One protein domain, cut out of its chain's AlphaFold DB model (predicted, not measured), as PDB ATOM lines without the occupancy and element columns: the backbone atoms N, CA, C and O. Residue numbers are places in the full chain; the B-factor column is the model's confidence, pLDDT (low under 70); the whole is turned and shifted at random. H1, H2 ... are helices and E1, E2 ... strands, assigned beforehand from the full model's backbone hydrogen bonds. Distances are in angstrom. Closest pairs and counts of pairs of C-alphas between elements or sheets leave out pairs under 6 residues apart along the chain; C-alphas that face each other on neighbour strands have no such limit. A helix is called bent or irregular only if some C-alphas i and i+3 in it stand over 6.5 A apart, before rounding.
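What this domain is: This is residues 5 to 113 of the 145 residues of an uncharacterized protein of Streptomyces sp. Ncost-T6T-1 (UniProt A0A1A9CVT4). A strongly twisted slab of three antiparallel strands, E1, E2 and E3, has helix H1 just grazing it, while the longer helix H2 reaches away from the slab toward one end of the model. Two long stretches with no named element complete the picture: residues 5 to 22 lead into H1, and residues 88 to 113 fold back from the end of H2 toward the opposite end of the model. The printed part has 109 residues with two named helices and three named strands, in the order H1, E1, E2, E3, H2 along the chain, and the sheet's order is E1, E2, E3. The class is mixed, helices and strands, with under half of the residues in named elements. The whole is compact, with a radius of gyration of the C-alphas of 13.8 A, and the C-alphas span 41 by 32 by 29 A along their three main axes.

Where its parts are: The printed part begins at Arg 5, whose C-alpha is at (-73.463, 94.315, -25.809), and residues 5 to 22 hold no named element. H1, residues 23 to 33, begins with C-alpha 23 at (-69.046, 103.658, -42.235) and measures 15.4 A from first to last C-alpha. E1, residues 38 to 44, measures 16.1 A. E2, residues 51 to 57, measures 19.1 A. E3, residues 60 to 66, measures 19.5 A. H2, residues 72 to 87, is the longest helix at 24.0 A and ends with C-alpha 87 at (-78.288, 93.074, -10.137). H2 is neither bent nor irregular, but only just: C-alphas 80 and 83 are 6.5 A apart. Residues 88 to 113 again hold no named element.

How they stand to each other: E1, E2 and E3 form a meander, each strand the antiparallel neighbour of the one before, and its C-alphas lie up to 4.7 A off the best plane through them. E1 and E3 are the edge strands, and E2 is the inner strand. E1 and E2 are a hairpin, with 155 degrees between their N-to-C directions; C-alphas 38 and 57 face each other at 4.4 A. Across this pair, N 42 and O 54 are within hydrogen-bond range at 2.8 A, as are N 56 and O 40 at 2.9 A. E2 and E3 are also a hairpin, at 158 degrees, and C-alphas 52 and 65 face each other at 4.5 A. Here N 55 and O 62 are within hydrogen-bond range at 2.8 A, as are N 66 and O 51 at 2.9 A. H1 is on the sheet but only grazes it, with its residues 26 to 30. The closest C-alphas of H1 and E1 are those of Ile 30 and Val 38, 7.8 A apart. H2 is not on the sheet, with 0 pairs of C-alphas within 10 A. H2 is apart from E1, from E2 and from H1. In H1 every O i to N i+4 pair is within hydrogen-bond range, and in H2 8 of 12 are.

The domain as a whole: The two C-alphas farthest apart are those of Asp 89 and Ala 112, at 42.2 A, both in the stretch that follows H2. The first and last printed C-alphas, of Arg 5 and Gly 113, are 28.3 A apart. The printed part has no cut. The links from H1 to E1, from E2 to E3 and from E3 to H2 are tight, the link from E1 to E2 is short, and no link is long. The mean pLDDT of the printed part is 72.1, and 34 residues are under 70: residues 5 to 19, 45 to 50, 68 to 69, 92 to 94 and 106 to 113.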
ATOM      1  N   ARG A   5     -72.399  94.119 -24.806       53.47
ATOM      2  CA  ARG A   5     -73.463  94.315 -25.809       53.47
ATOM      3  C   ARG A   5     -73.823  95.783 -25.941       53.47
ATOM      4  O   ARG A   5     -74.178  96.429 -24.966       53.47
ATOM      5  N   ILE A   6     -73.762  96.294 -27.162       52.47
ATOM      6  CA  ILE A   6     -74.026  97.685 -27.523       52.47
ATOM      7  C   ILE A   6     -75.421  97.781 -28.132       52.47
ATOM      8  O   ILE A   6     -75.712  97.245 -29.203       52.47
ATOM      9  N   VAL A   7     -76.313  98.509 -27.473       49.62
ATOM     10  CA  VAL A   7     -77.663  98.725 -28.002       49.62
ATOM     11  C   VAL A   7     -77.749 100.107 -28.634       49.62
ATOM     12  O   VAL A   7     -78.188 101.055 -27.999       49.62
ATOM     13  N   ALA A   8     -77.360 100.224 -29.903       46.53
ATOM     14  CA  ALA A   8     -77.458 101.487 -30.628       46.53
ATOM     15  C   ALA A   8     -78.738 101.593 -31.463       46.53
ATOM     16  O   ALA A   8     -79.036 100.748 -32.308       46.53
ATOM     17  N   LYS A   9     -79.480 102.687 -31.317       43.31
ATOM     18  CA  LYS A   9     -80.646 102.937 -32.163       43.31
ATOM     19  C   LYS A   9     -80.194 103.586 -33.474       43.31
ATOM     20  O   LYS A   9     -79.957 104.786 -33.534       43.31
ATOM     21  N   VAL A  10     -80.168 102.802 -34.551       43.50
ATOM     22  CA  VAL A  10     -80.077 103.328 -35.924       43.50
ATOM     23  C   VAL A  10     -81.493 103.481 -36.489       43.50
ATOM     24  O   VAL A  10     -82.124 102.524 -36.948       43.50
ATOM     25  N   THR A  11     -82.047 104.688 -36.409       40.44
ATOM     26  CA  THR A  11     -83.351 105.010 -37.004       40.44
ATOM     27  C   THR A  11     -83.208 105.266 -38.490       40.44
ATOM     28  O   THR A  11     -82.914 106.381 -38.895       40.44
ATOM     29  N   ASP A  12     -83.484 104.259 -39.307       42.03
ATOM     30  CA  ASP A  12     -83.680 104.486 -40.736       42.03
ATOM     31  C   ASP A  12     -84.853 103.625 -41.243       42.03
ATOM     32  O   ASP A  12     -85.095 102.513 -40.755       42.03
ATOM     33  N   THR A  13     -85.655 104.226 -42.125       40.41
ATOM     34  CA  THR A  13     -87.014 103.795 -42.489       40.41
ATOM     35  C   THR A  13     -87.070 103.138 -43.873       40.41
ATOM     36  O   THR A  13     -88.149 102.752 -44.324       40.41
ATOM     37  N   ASN A  14     -85.935 102.944 -44.557       40.00
ATOM     38  CA  ASN A  14     -85.936 102.304 -45.869       40.00
ATOM     39  C   ASN A  14     -85.710 100.781 -45.781       40.00
ATOM     40  O   ASN A  14     -84.678 100.290 -45.333       40.00
ATOM     41  N   VAL A  15     -86.717 100.007 -46.198       45.34
ATOM     42  CA  VAL A  15     -86.782  98.539 -46.034       45.34
ATOM     43  C   VAL A  15     -85.807  97.791 -46.959       45.34
ATOM     44  O   VAL A  15     -85.494  96.636 -46.689       45.34
ATOM     45  N   ALA A  16     -85.302  98.439 -48.013       40.50
ATOM     46  CA  ALA A  16     -84.486  97.794 -49.044       40.50
ATOM     47  C   ALA A  16     -82.996  97.626 -48.685       40.50
ATOM     48  O   ALA A  16     -82.326  96.843 -49.346       40.50
ATOM     49  N   ASP A  17     -82.490  98.295 -47.639       56.62
ATOM     50  CA  ASP A  17     -81.068  98.223 -47.261       56.62
ATOM     51  C   ASP A  17     -80.853  98.187 -45.738       56.62
ATOM     52  O   ASP A  17     -79.989  98.836 -45.156       56.62
ATOM     53  N   ARG A  18     -81.709  97.425 -45.047       59.34
ATOM     54  CA  ARG A  18     -81.713  97.328 -43.578       59.34
ATOM     55  C   ARG A  18     -80.392  96.815 -42.994       59.34
ATOM     56  O   ARG A  18     -80.084  97.125 -41.846       59.34
ATOM     57  N   THR A  19     -79.638  96.035 -43.764       64.50
ATOM     58  CA  THR A  19     -78.379  95.399 -43.348       64.50
ATOM     59  C   THR A  19     -77.155  96.280 -43.557       64.50
ATOM     60  O   THR A  19     -76.088  95.965 -43.023       64.50
ATOM     61  N   HIS A  20     -77.284  97.365 -44.324       71.62
ATOM     62  CA  HIS A  20     -76.194  98.296 -44.537       71.62
ATOM     63  C   HIS A  20     -76.065  99.237 -43.341       71.62
ATOM     64  O   HIS A  20     -77.008  99.917 -42.933       71.62
ATOM     65  N   LEU A  21     -74.865  99.240 -42.766       73.31
ATOM     66  CA  LEU A  21     -74.439 100.178 -41.742       73.31
ATOM     67  C   LEU A  21     -73.366 101.081 -42.369       73.31
ATOM     68  O   LEU A  21     -72.248 100.593 -42.612       73.31
ATOM     69  N   PRO A  22     -73.691 102.355 -42.664       78.31
ATOM     70  CA  PRO A  22     -72.730 103.306 -43.209       78.31
ATOM     71  C   PRO A  22     -71.478 103.395 -42.333       78.31
ATOM     72  O   PRO A  22     -71.556 103.298 -41.108       78.31
ATOM     73  N   ALA A  23     -70.312 103.562 -42.962       79.06
ATOM     74  CA  ALA A  23     -69.046 103.658 -42.235       79.06
ATOM     75  C   ALA A  23     -69.021 104.867 -41.282       79.06
ATOM     76  O   ALA A  23     -68.517 104.747 -40.170       79.06
ATOM     77  N   ASP A  24     -69.629 105.985 -41.689       77.19
ATOM     78  CA  ASP A  24     -69.716 107.201 -40.877       77.19
ATOM     79  C   ASP A  24     -70.604 107.002 -39.640       77.19
ATOM     80  O   ASP A  24     -70.185 107.336 -38.529       77.19
ATOM     81  N   ASP A  25     -71.772 106.367 -39.810       81.81
ATOM     82  CA  ASP A  25     -72.671 106.000 -38.707       81.81
ATOM     83  C   ASP A  25     -71.957 105.055 -37.724       81.81
ATOM     84  O   ASP A  25     -72.017 105.244 -36.510       81.81
ATOM     85  N   LEU A  26     -71.225 104.055 -38.231       82.00
ATOM     86  CA  LEU A  26     -70.435 103.153 -37.388       82.00
ATOM     87  C   LEU A  26     -69.330 103.905 -36.632       82.00
ATOM     88  O   LEU A  26     -69.142 103.666 -35.442       82.00
ATOM     89  N   ALA A  27     -68.622 104.830 -37.283       82.94
ATOM     90  CA  ALA A  27     -67.583 105.628 -36.638       82.94
ATOM     91  C   ALA A  27     -68.148 106.541 -35.536       82.94
ATOM     92  O   ALA A  27     -67.504 106.735 -34.505       82.94
ATOM     93  N   GLU A  28     -69.345 107.097 -35.729       83.00
ATOM     94  CA  GLU A  28     -70.042 107.878 -34.705       83.00
ATOM     95  C   GLU A  28     -70.461 107.006 -33.515       83.00
ATOM     96  O   GLU A  28     -70.216 107.385 -32.370       83.00
ATOM     97  N   LEU A  29     -70.982 105.801 -33.767       84.31
ATOM     98  CA  LEU A  29     -71.306 104.838 -32.712       84.31
ATOM     99  C   LEU A  29     -70.076 104.388 -31.921       84.31
ATOM    100  O   LEU A  29     -70.144 104.311 -30.697       84.31
ATOM    101  N   ILE A  30     -68.949 104.133 -32.591       85.31
ATOM    102  CA  ILE A  30     -67.696 103.763 -31.919       85.31
ATOM    103  C   ILE A  30     -67.280 104.850 -30.927       85.31
ATOM    104  O   ILE A  30     -66.957 104.539 -29.785       85.31
ATOM    105  N   ARG A  31     -67.341 106.124 -31.338       85.25
ATOM    106  CA  ARG A  31     -67.024 107.258 -30.459       85.25
ATOM    107  C   ARG A  31     -68.029 107.411 -29.320       85.25
ATOM    108  O   ARG A  31     -67.626 107.693 -28.201       85.25
ATOM    109  N   ALA A  32     -69.320 107.229 -29.596       85.88
ATOM    110  CA  ALA A  32     -70.369 107.385 -28.589       85.88
ATOM    111  C   ALA A  32     -70.261 106.350 -27.458       85.88
ATOM    112  O   ALA A  32     -70.574 106.668 -26.312       85.88
ATOM    113  N   TYR A  33     -69.829 105.128 -27.775       82.44
ATOM    114  CA  TYR A  33     -69.710 104.025 -26.816       82.44
ATOM    115  C   TYR A  33     -68.278 103.745 -26.339       82.44
ATOM    116  O   TYR A  33     -68.108 102.890 -25.477       82.44
ATOM    117  N   ASP A  34     -67.277 104.443 -26.881       86.38
ATOM    118  CA  ASP A  34     -65.853 104.277 -26.548       86.38
ATOM    119  C   ASP A  34     -65.350 102.821 -26.660       86.38
ATOM    120  O   ASP A  34     -64.698 102.279 -25.771       86.38
ATOM    121  N   ILE A  35     -65.696 102.139 -27.761       80.12
ATOM    122  CA  ILE A  35     -65.467 100.685 -27.934       80.12
ATOM    123  C   ILE A  35     -64.187 100.317 -28.703       80.12
ATOM    124  O   ILE A  35     -64.092  99.214 -29.237       80.12
ATOM    125  N   ASP A  36     -63.191 101.206 -28.736       84.19
ATOM    126  CA  ASP A  36     -61.953 101.057 -29.527       84.19
ATOM    127  C   ASP A  36     -62.228 100.839 -31.042       84.19
ATOM    128  O   ASP A  36     -63.361 100.887 -31.529       84.19
ATOM    129  N   GLU A  37     -61.178 100.658 -31.839       85.31
ATOM    130  CA  GLU A  37     -61.276 100.407 -33.275       85.31
ATOM    131  C   GLU A  37     -61.965  99.060 -33.567       85.31
ATOM    132  O   GLU A  37     -61.574  98.010 -33.045       85.31
ATOM    133  N   VAL A  38     -62.964  99.084 -34.457       84.88
ATOM    134  CA  VAL A  38     -63.613  97.880 -34.992       84.88
ATOM    135  C   VAL A  38     -62.703  97.230 -36.031       84.88
ATOM    136  O   VAL A  38     -62.414  97.817 -37.071       84.88
ATOM    137  N   LEU A  39     -62.285  96.000 -35.746       86.56
ATOM    138  CA  LEU A  39     -61.443  95.164 -36.598       86.56
ATOM    139  C   LEU A  39     -62.273  94.359 -37.605       86.56
ATOM    140  O   LEU A  39     -61.842  94.170 -38.740       86.56
ATOM    141  N   ASP A  40     -63.454  93.889 -37.192       82.88
ATOM    142  CA  ASP A  40     -64.387  93.157 -38.052       82.88
ATOM    143  C   ASP A  40     -65.850  93.446 -37.684       82.88
ATOM    144  O   ASP A  40     -66.181  93.770 -36.539       82.88
ATOM    145  N   ARG A  41     -66.744  93.328 -38.672       84.12
ATOM    146  CA  ARG A  41     -68.193  93.469 -38.500       84.12
ATOM    147  C   ARG A  41     -68.936  92.375 -39.258       84.12
ATOM    148  O   ARG A  41     -68.870  92.281 -40.482       84.12
ATOM    149  N   GLN A  42     -69.747  91.610 -38.540       83.25
ATOM    150  CA  GLN A  42     -70.532  90.521 -39.103       83.25
ATOM    151  C   GLN A  42     -72.021  90.774 -38.895       83.25
ATOM    152  O   GLN A  42     -72.494  90.863 -37.767       83.25
ATOM    153  N   HIS A  43     -72.784  90.854 -39.984       80.44
ATOM    154  CA  HIS A  43     -74.241  90.863 -39.896       80.44
ATOM    155  C   HIS A  43     -74.752  89.489 -39.437       80.44
ATOM    156  O   HIS A  43     -74.416  88.465 -40.030       80.44
ATOM    157  N   LEU A  44     -75.583  89.478 -38.397       76.12
ATOM    158  CA  LEU A  44     -76.216  88.278 -37.867       76.12
ATOM    159  C   LEU A  44     -77.599  88.137 -38.509       76.12
ATOM    160  O   LEU A  44     -78.533  88.863 -38.172       76.12
ATOM    161  N   THR A  45     -77.721  87.195 -39.444       67.56
ATOM    162  CA  THR A  45     -78.963  86.920 -40.188       67.56
ATOM    163  C   THR A  45     -80.074  86.325 -39.322       67.56
ATOM    164  O   THR A  45     -81.243  86.359 -39.710       67.56
ATOM    165  N   ASP A  46     -79.728  85.818 -38.140       58.78
ATOM    166  CA  ASP A  46     -80.676  85.277 -37.175       58.78
ATOM    167  C   ASP A  46     -81.334  86.419 -36.388       58.78
ATOM    168  O   ASP A  46     -80.893  86.851 -35.323       58.78
ATOM    169  N   GLY A  47     -82.409  86.959 -36.961       56.94
ATOM    170  CA  GLY A  47     -83.156  88.066 -36.380       56.94
ATOM    171  C   GLY A  47     -84.232  88.573 -37.328       56.94
ATOM    172  O   GLY A  47     -83.996  89.472 -38.121       56.94
ATOM    173  N   LEU A  48     -85.449  88.034 -37.224       54.38
ATOM    174  CA  LEU A  48     -86.575  88.401 -38.102       54.38
ATOM    175  C   LEU A  48     -86.963  89.892 -38.041       54.38
ATOM    176  O   LEU A  48     -87.568  90.409 -38.974       54.38
ATOM    177  N   MET A  49     -86.669  90.567 -36.924       59.91
ATOM    178  CA  MET A  49     -87.267  91.864 -36.569       59.91
ATOM    179  C   MET A  49     -86.267  92.960 -36.201       59.91
ATOM    180  O   MET A  49     -86.628  94.130 -36.208       59.91
ATOM    181  N   ASN A  50     -85.027  92.608 -35.863       63.91
ATOM    182  CA  ASN A  50     -83.976  93.578 -35.573       63.91
ATOM    183  C   ASN A  50     -82.749  93.200 -36.383       63.91
ATOM    184  O   ASN A  50     -82.442  92.015 -36.504       63.91
ATOM    185  N   VAL A  51     -82.053  94.210 -36.885       74.94
ATOM    186  CA  VAL A  51     -80.786  94.005 -37.577       74.94
ATOM    187  C   VAL A  51     -79.704  94.012 -36.512       74.94
ATOM    188  O   VAL A  51     -79.552  94.998 -35.785       74.94
ATOM    189  N   ASN A  52     -79.023  92.880 -36.367       80.50
ATOM    190  CA  ASN A  52     -77.966  92.721 -35.383       80.50
ATOM    191  C   ASN A  52     -76.643  92.519 -36.114       80.50
ATOM    192  O   ASN A  52     -76.579  91.811 -37.118       80.50
ATOM    193  N   TRP A  53     -75.587  93.111 -35.583       84.69
ATOM    194  CA  TRP A  53     -74.225  92.852 -36.010       84.69
ATOM    195  C   TRP A  53     -73.411  92.394 -34.811       84.69
ATOM    196  O   TRP A  53     -73.656  92.814 -33.682       84.69
ATOM    197  N   ARG A  54     -72.421  91.552 -35.060       83.88
ATOM    198  CA  ARG A  54     -71.292  91.364 -34.162       83.88
ATOM    199  C   ARG A  54     -70.177  92.293 -34.622       83.88
ATOM    200  O   ARG A  54     -69.864  92.325 -35.809       83.88
ATOM    201  N   LEU A  55     -69.615  93.049 -33.696       84.00
ATOM    202  CA  LEU A  55     -68.446  93.890 -33.886       84.00
ATOM    203  C   LEU A  55     -67.304  93.257 -33.102       84.00
ATOM    204  O   LEU A  55     -67.446  93.031 -31.904       84.00
ATOM    205  N   ASP A  56     -66.188  92.981 -33.754       83.44
ATOM    206  CA  ASP A  56     -64.966  92.582 -33.066       83.44
ATOM    207  C   ASP A  56     -64.033  93.793 -33.015       83.44
ATOM    208  O   ASP A  56     -63.762  94.428 -34.033       83.44
ATOM    209  N   THR A  57     -63.578  94.145 -31.817       84.50
ATOM    210  CA  THR A  57     -62.723  95.309 -31.537       84.50
ATOM    211  C   THR A  57     -61.479  94.859 -30.774       84.50
ATOM    212  O   THR A  57     -61.416  93.721 -30.294       84.50
ATOM    213  N   ARG A  58     -60.499  95.750 -30.582       81.44
ATOM    214  CA  ARG A  58     -59.359  95.461 -29.689       81.44
ATOM    215  C   ARG A  58     -59.768  95.275 -28.224       81.44
ATOM    216  O   ARG A  58     -59.116  94.513 -27.515       81.44
ATOM    217  N   ALA A  59     -60.851  95.920 -27.789       78.00
ATOM    218  CA  ALA A  59     -61.379  95.806 -26.430       78.00
ATOM    219  C   ALA A  59     -62.217  94.530 -26.208       78.00
ATOM    220  O   ALA A  59     -62.475  94.145 -25.067       78.00
ATOM    221  N   GLY A  60     -62.628  93.857 -27.286       81.75
ATOM    222  CA  GLY A  60     -63.423  92.633 -27.246       81.75
ATOM    223  C   GLY A  60     -64.527  92.597 -28.298       81.75
ATOM    224  O   GLY A  60     -64.600  93.433 -29.200       81.75
ATOM    225  N   SER A  61     -65.398  91.598 -28.186       80.69
ATOM    226  CA  SER A  61     -66.557  91.444 -29.064       80.69
ATOM    227  C   SER A  61     -67.778  92.153 -28.487       80.69
ATOM    228  O   SER A  61     -68.069  92.039 -27.295       80.69
ATOM    229  N   PHE A  62     -68.516  92.831 -29.363       79.88
ATOM    230  CA  PHE A  62     -69.737  93.544 -29.040       79.88
ATOM    231  C   PHE A  62     -70.887  93.153 -29.963       79.88
ATOM    232  O   PHE A  62     -70.728  93.075 -31.178       79.88
ATOM    233  N   ALA A  63     -72.085  92.964 -29.413       80.88
ATOM    234  CA  ALA A  63     -73.293  92.868 -30.234       80.88
ATOM    235  C   ALA A  63     -73.882  94.264 -30.456       80.88
ATOM    236  O   ALA A  63     -74.230  94.915 -29.480       80.88
ATOM    237  N   LEU A  64     -74.033  94.697 -31.705       82.50
ATOM    238  CA  LEU A  64     -74.714  95.924 -32.113       82.50
ATOM    239  C   LEU A  64     -76.139  95.596 -32.567       82.50
ATOM    240  O   LEU A  64     -76.329  94.736 -33.424       82.50
ATOM    241  N   LYS A  65     -77.144  96.305 -32.054       81.38
ATOM    242  CA  LYS A  65     -78.549  96.066 -32.418       81.38
ATOM    243  C   LYS A  65     -79.267  97.323 -32.882       81.38
ATOM    244  O   LYS A  65     -79.597  98.156 -32.047       81.38
ATOM    245  N   ARG A  66     -79.651  97.381 -34.161       78.19
ATOM    246  CA  ARG A  66     -80.534  98.419 -34.717       78.19
ATOM    247  C   ARG A  66     -81.998  98.120 -34.399       78.19
ATOM    248  O   ARG A  66     -82.514  97.055 -34.734       78.19
ATOM    249  N   VAL A  67     -82.678  99.096 -33.798       74.88
ATOM    250  CA  VAL A  67     -84.102  99.023 -33.432       74.88
ATOM    251  C   VAL A  67     -84.910  99.996 -34.292       74.88
ATOM    252  O   VAL A  67     -84.685 101.201 -34.218       74.88
ATOM    253  N   THR A  68     -85.866  99.491 -35.082       67.88
ATOM    254  CA  THR A  68     -86.670 100.320 -36.009       67.88
ATOM    255  C   THR A  68     -88.127 100.517 -35.587       67.88
ATOM    256  O   THR A  68     -88.728 101.524 -35.947       67.88
ATOM    257  N   ASP A  69     -88.701  99.600 -34.800       68.75
ATOM    258  CA  ASP A  69     -90.168  99.494 -34.667       68.75
ATOM    259  C   ASP A  69     -90.699  99.839 -33.262       68.75
ATOM    260  O   ASP A  69     -91.876  99.633 -32.950       68.75
ATOM    261  N   VAL A  70     -89.838 100.367 -32.387       72.06
ATOM    262  CA  VAL A  70     -90.183 100.718 -31.003       72.06
ATOM    263  C   VAL A  70     -89.934 102.211 -30.775       72.06
ATOM    264  O   VAL A  70     -88.823 102.677 -31.032       72.06
ATOM    265  N   PRO A  71     -90.925 102.974 -30.264       78.19
ATOM    266  CA  PRO A  71     -90.717 104.366 -29.871       78.19
ATOM    267  C   PRO A  71     -89.561 104.508 -28.875       78.19
ATOM    268  O   PRO A  71     -89.412 103.670 -27.986       78.19
ATOM    269  N   LEU A  72     -88.780 105.584 -28.995       75.19
ATOM    270  CA  LEU A  72     -87.556 105.790 -28.211       75.19
ATOM    271  C   LEU A  72     -87.790 105.689 -26.699       75.19
ATOM    272  O   LEU A  72     -87.069 104.964 -26.023       75.19
ATOM    273  N   ASP A  73     -88.836 106.328 -26.178       77.69
ATOM    274  CA  ASP A  73     -89.137 106.302 -24.739       77.69
ATOM    275  C   ASP A  73     -89.467 104.894 -24.240       77.69
ATOM    276  O   ASP A  73     -89.091 104.493 -23.137       77.69
ATOM    277  N   ARG A  74     -90.139 104.102 -25.083       81.19
ATOM    278  CA  ARG A  74     -90.431 102.699 -24.787       81.19
ATOM    279  C   ARG A  74     -89.159 101.858 -24.838       81.19
ATOM    280  O   ARG A  74     -88.995 100.981 -23.996       81.19
ATOM    281  N   LEU A  75     -88.263 102.126 -25.786       81.81
ATOM    282  CA  LEU A  75     -86.969 101.455 -25.866       81.81
ATOM    283  C   LEU A  75     -86.112 101.766 -24.632       81.81
ATOM    284  O   LEU A  75     -85.646 100.830 -23.989       81.81
ATOM    285  N   ARG A  76     -85.993 103.042 -24.240       81.31
ATOM    286  CA  ARG A  76     -85.286 103.460 -23.015       81.31
ATOM    287  C   ARG A  76     -85.834 102.751 -21.784       81.31
ATOM    288  O   ARG A  76     -85.074 102.135 -21.044       81.31
ATOM    289  N   ARG A  77     -87.160 102.759 -21.602       82.12
ATOM    290  CA  ARG A  77     -87.811 102.062 -20.483       82.12
ATOM    291  C   ARG A  77     -87.500 100.563 -20.480       82.12
ATOM    292  O   ARG A  77     -87.206 100.010 -19.428       82.12
ATOM    293  N   ASN A  78     -87.566  99.914 -21.642       83.12
ATOM    294  CA  ASN A  78     -87.284  98.487 -21.755       83.12
ATOM    295  C   ASN A  78     -85.819  98.162 -21.444       83.12
ATOM    296  O   ASN A  78     -85.555  97.120 -20.863       83.12
ATOM    297  N   LEU A  79     -84.870  99.019 -21.826       82.31
ATOM    298  CA  LEU A  79     -83.446  98.792 -21.564       82.31
ATOM    299  C   LEU A  79     -83.069  99.085 -20.109       82.31
ATOM    300  O   LEU A  79     -82.235  98.376 -19.553       82.31
ATOM    301  N   ALA A  80     -83.734 100.046 -19.464       82.94
ATOM    302  CA  ALA A  80     -83.509 100.386 -18.060       82.94
ATOM    303  C   ALA A  80     -83.792  99.222 -17.089       82.94
ATOM    304  O   ALA A  80     -83.276  99.214 -15.974       82.94
ATOM    305  N   VAL A  81     -84.579  98.219 -17.500       83.44
ATOM    306  CA  VAL A  81     -84.833  97.026 -16.676       83.44
ATOM    307  C   VAL A  81     -83.638  96.067 -16.642       83.44
ATOM    308  O   VAL A  81     -83.498  95.300 -15.696       83.44
ATOM    309  N   LEU A  82     -82.770  96.085 -17.659       82.19
ATOM    310  CA  LEU A  82     -81.728  95.069 -17.831       82.19
ATOM    311  C   LEU A  82     -80.633  95.143 -16.753       82.19
ATOM    312  O   LEU A  82     -80.302  94.088 -16.210       82.19
ATOM    313  N   PRO A  83     -80.121  96.332 -16.363       77.50
ATOM    314  CA  PRO A  83     -79.201  96.438 -15.230       77.50
ATOM    315  C   PRO A  83     -79.832  95.965 -13.916       77.50
ATOM    316  O   PRO A  83     -79.176  95.297 -13.124       77.50
ATOM    317  N   VAL A  84     -81.124  96.253 -13.711       82.69
ATOM    318  CA  VAL A  84     -81.861  95.816 -12.517       82.69
ATOM    319  C   VAL A  84     -81.942  94.292 -12.474       82.69
ATOM    320  O   VAL A  84     -81.575  93.703 -11.464       82.69
ATOM    321  N   LEU A  85     -82.334  93.635 -13.569       80.12
ATOM    322  CA  LEU A  85     -82.358  92.168 -13.644       80.12
ATOM    323  C   LEU A  85     -80.974  91.567 -13.375       80.12
ATOM    324  O   LEU A  85     -80.858  90.636 -12.582       80.12
ATOM    325  N   SER A  86     -79.926  92.143 -13.968       78.00
ATOM    326  CA  SER A  86     -78.552  91.693 -13.737       78.00
ATOM    327  C   SER A  86     -78.117  91.848 -12.277       78.00
ATOM    328  O   SER A  86     -77.357  91.016 -11.795       78.00
ATOM    329  N   SER A  87     -78.592  92.877 -11.564       82.81
ATOM    330  CA  SER A  87     -78.288  93.074 -10.137       82.81
ATOM    331  C   SER A  87     -78.934  92.028  -9.219       82.81
ATOM    332  O   SER A  87     -78.524  91.882  -8.073       82.81
ATOM    333  N   TYR A  88     -79.923  91.291  -9.731       85.81
ATOM    334  CA  TYR A  88     -80.566  90.159  -9.061       85.81
ATOM    335  C   TYR A  88     -80.029  88.803  -9.547       85.81
ATOM    336  O   TYR A  88     -80.727  87.798  -9.427       85.81
ATOM    337  N   ASP A  89     -78.837  88.770 -10.153       83.69
ATOM    338  CA  ASP A  89     -78.219  87.569 -10.739       83.69
ATOM    339  C   ASP A  89     -79.082  86.869 -11.807       83.69
ATOM    340  O   ASP A  89     -78.839  85.717 -12.178       83.69
ATOM    341  N   ILE A  90     -80.090  87.562 -12.351       77.38
ATOM    342  CA  ILE A  90     -80.874  87.051 -13.471       77.38
ATOM    343  C   ILE A  90     -80.011  87.203 -14.724       77.38
ATOM    344  O   ILE A  90     -79.597  88.327 -15.027       77.38
ATOM    345  N   PRO A  91     -79.772  86.122 -15.494       72.38
ATOM    346  CA  PRO A  91     -79.003  86.195 -16.729       72.38
ATOM    347  C   PRO A  91     -79.667  87.147 -17.727       72.38
ATOM    348  O   PRO A  91     -80.613  86.800 -18.435       72.38
ATOM    349  N   ALA A  92     -79.166  88.377 -17.765       69.19
ATOM    350  CA  ALA A  92     -79.639  89.441 -18.620       69.19
ATOM    351  C   ALA A  92     -78.447  90.108 -19.294       69.19
ATOM    352  O   ALA A  92     -77.350  90.222 -18.755       69.19
ATOM    353  N   CYS A  93     -78.674  90.542 -20.521       68.94
ATOM    354  CA  CYS A  93     -77.664  91.196 -21.329       68.94
ATOM    355  C   CYS A  93     -77.685  92.688 -21.037       68.94
ATOM    356  O   CYS A  93     -78.499  93.406 -21.616       68.94
ATOM    357  N   ALA A  94     -76.835  93.134 -20.116       68.62
ATOM    358  CA  ALA A  94     -76.744  94.544 -19.773       68.62
ATOM    359  C   ALA A  94     -76.253  95.357 -20.991       68.62
ATOM    360  O   ALA A  94     -75.263  94.969 -21.618       68.62
ATOM    361  N   PRO A  95     -76.947  96.447 -21.364       74.50
ATOM    362  CA  PRO A  95     -76.485  97.336 -22.419       74.50
ATOM    363  C   PRO A  95     -75.237  98.089 -21.954       74.50
ATOM    364  O   PRO A  95     -75.163  98.524 -20.805       74.50
ATOM    365  N   LEU A  96     -74.283  98.274 -22.862       79.94
ATOM    366  CA  LEU A  96     -73.179  99.203 -22.671       79.94
ATOM    367  C   LEU A  96     -73.724 100.637 -22.649       79.94
ATOM    368  O   LEU A  96     -74.611 100.981 -23.433       79.94
ATOM    369  N   THR A  97     -73.194 101.461 -21.751       80.75
ATOM    370  CA  THR A  97     -73.514 102.888 -21.674       80.75
ATOM    371  C   THR A  97     -72.627 103.693 -22.617       80.75
ATOM    372  O   THR A  97     -71.460 103.361 -22.808       80.75
ATOM    373  N   THR A  98     -73.169 104.763 -23.185       82.19
ATOM    374  CA  THR A  98     -72.404 105.784 -23.898       82.19
ATOM    375  C   THR A  98     -71.501 106.549 -22.930       82.19
ATOM    376  O   THR A  98     -71.676 106.478 -21.710       82.19
ATOM    377  N   VAL A  99     -70.571 107.338 -23.471       83.31
ATOM    378  CA  VAL A  99     -69.716 108.256 -22.692       83.31
ATOM    379  C   VAL A  99     -70.516 109.259 -21.848       83.31
ATOM    380  O   VAL A  99     -70.053 109.683 -20.792       83.31
ATOM    381  N   ASP A 100     -71.742 109.580 -22.268       81.81
ATOM    382  CA  ASP A 100     -72.667 110.472 -21.556       81.81
ATOM    383  C   ASP A 100     -73.567 109.729 -20.545       81.81
ATOM    384  O   ASP A 100     -74.404 110.339 -19.879       81.81
ATOM    385  N   GLY A 101     -73.427 108.405 -20.436       79.44
ATOM    386  CA  GLY A 101     -74.203 107.565 -19.525       79.44
ATOM    387  C   GLY A 101     -75.603 107.169 -20.017       79.44
ATOM    388  O   GLY A 101     -76.349 106.565 -19.245       79.44
ATOM    389  N   ASP A 102     -75.982 107.462 -21.271       77.81
ATOM    390  CA  ASP A 102     -77.210 106.906 -21.877       77.81
ATOM    391  C   ASP A 102     -76.945 105.454 -22.319       77.81
ATOM    392  O   ASP A 102     -75.815 105.037 -22.538       77.81
ATOM    393  N   VAL A 103     -77.988 104.646 -22.467       74.06
ATOM    394  CA  VAL A 103     -77.893 103.289 -23.031       74.06
ATOM    395  C   VAL A 103     -78.165 103.276 -24.537       74.06
ATOM    396  O   VAL A 103     -77.989 102.247 -25.187       74.06
ATOM    397  N   ILE A 104     -78.587 104.413 -25.101       77.69
ATOM    398  CA  ILE A 104     -78.939 104.577 -26.515       77.69
ATOM    399  C   ILE A 104     -78.126 105.717 -27.131       77.69
ATOM    400  O   ILE A 104     -78.265 106.863 -26.720       77.69
ATOM    401  N   ALA A 105     -77.374 105.418 -28.188       70.75
ATOM    402  CA  ALA A 105     -76.866 106.421 -29.118       70.75
ATOM    403  C   ALA A 105     -77.793 106.541 -30.340       70.75
ATOM    404  O   ALA A 105     -78.293 105.530 -30.849       70.75
ATOM    405  N   GLU A 106     -78.002 107.773 -30.809       69.31
ATOM    406  CA  GLU A 106     -78.742 108.095 -32.033       69.31
ATOM    407  C   GLU A 106     -77.769 108.662 -33.075       69.31
ATOM    408  O   GLU A 106     -77.199 109.726 -32.858       69.31
ATOM    409  N   VAL A 107     -77.606 107.975 -34.207       64.50
ATOM    410  CA  VAL A 107     -76.779 108.433 -35.343       64.50
ATOM    411  C   VAL A 107     -77.657 108.918 -36.492       64.50
ATOM    412  O   VAL A 107     -78.738 108.370 -36.739       64.50
ATOM    413  N   ARG A 108     -77.247 110.006 -37.154       51.44
ATOM    414  CA  ARG A 108     -78.084 110.727 -38.126       51.44
ATOM    415  C   ARG A 108     -77.808 110.299 -39.569       51.44
ATOM    416  O   ARG A 108     -77.041 110.951 -40.265       51.44
ATOM    417  N   SER A 109     -78.591 109.353 -40.083       47.12
ATOM    418  CA  SER A 109     -78.808 109.193 -41.528       47.12
ATOM    419  C   SER A 109     -80.309 109.292 -41.853       47.12
ATOM    420  O   SER A 109     -81.092 108.357 -41.722       47.12
ATOM    421  N   TRP A 110     -80.754 110.503 -42.214       38.53
ATOM    422  CA  TRP A 110     -82.162 110.803 -42.491       38.53
ATOM    423  C   TRP A 110     -82.534 110.471 -43.940       38.53
ATOM    424  O   TRP A 110     -82.071 111.125 -44.873       38.53
ATOM    425  N   SER A 111     -83.477 109.548 -44.132       37.69
ATOM    426  CA  SER A 111     -84.388 109.588 -45.279       37.69
ATOM    427  C   SER A 111     -85.832 109.519 -44.773       37.69
ATOM    428  O   SER A 111     -86.187 108.678 -43.945       37.69
ATOM    429  N   ALA A 112     -86.659 110.478 -45.198       34.97
ATOM    430  CA  ALA A 112     -88.024 110.647 -44.708       34.97
ATOM    431  C   ALA A 112     -88.919 109.490 -45.180       34.97
ATOM    432  O   ALA A 112     -89.424 109.493 -46.300       34.97
ATOM    433  N   GLY A 113     -89.141 108.509 -44.308       44.09
ATOM    434  CA  GLY A 113     -90.168 107.487 -44.469       44.09
ATOM    435  C   GLY A 113     -91.068 107.457 -43.239       44.09
ATOM    436  O   GLY A 113     -90.588 107.539 -42.113       44.09
TER     437      GLY A 113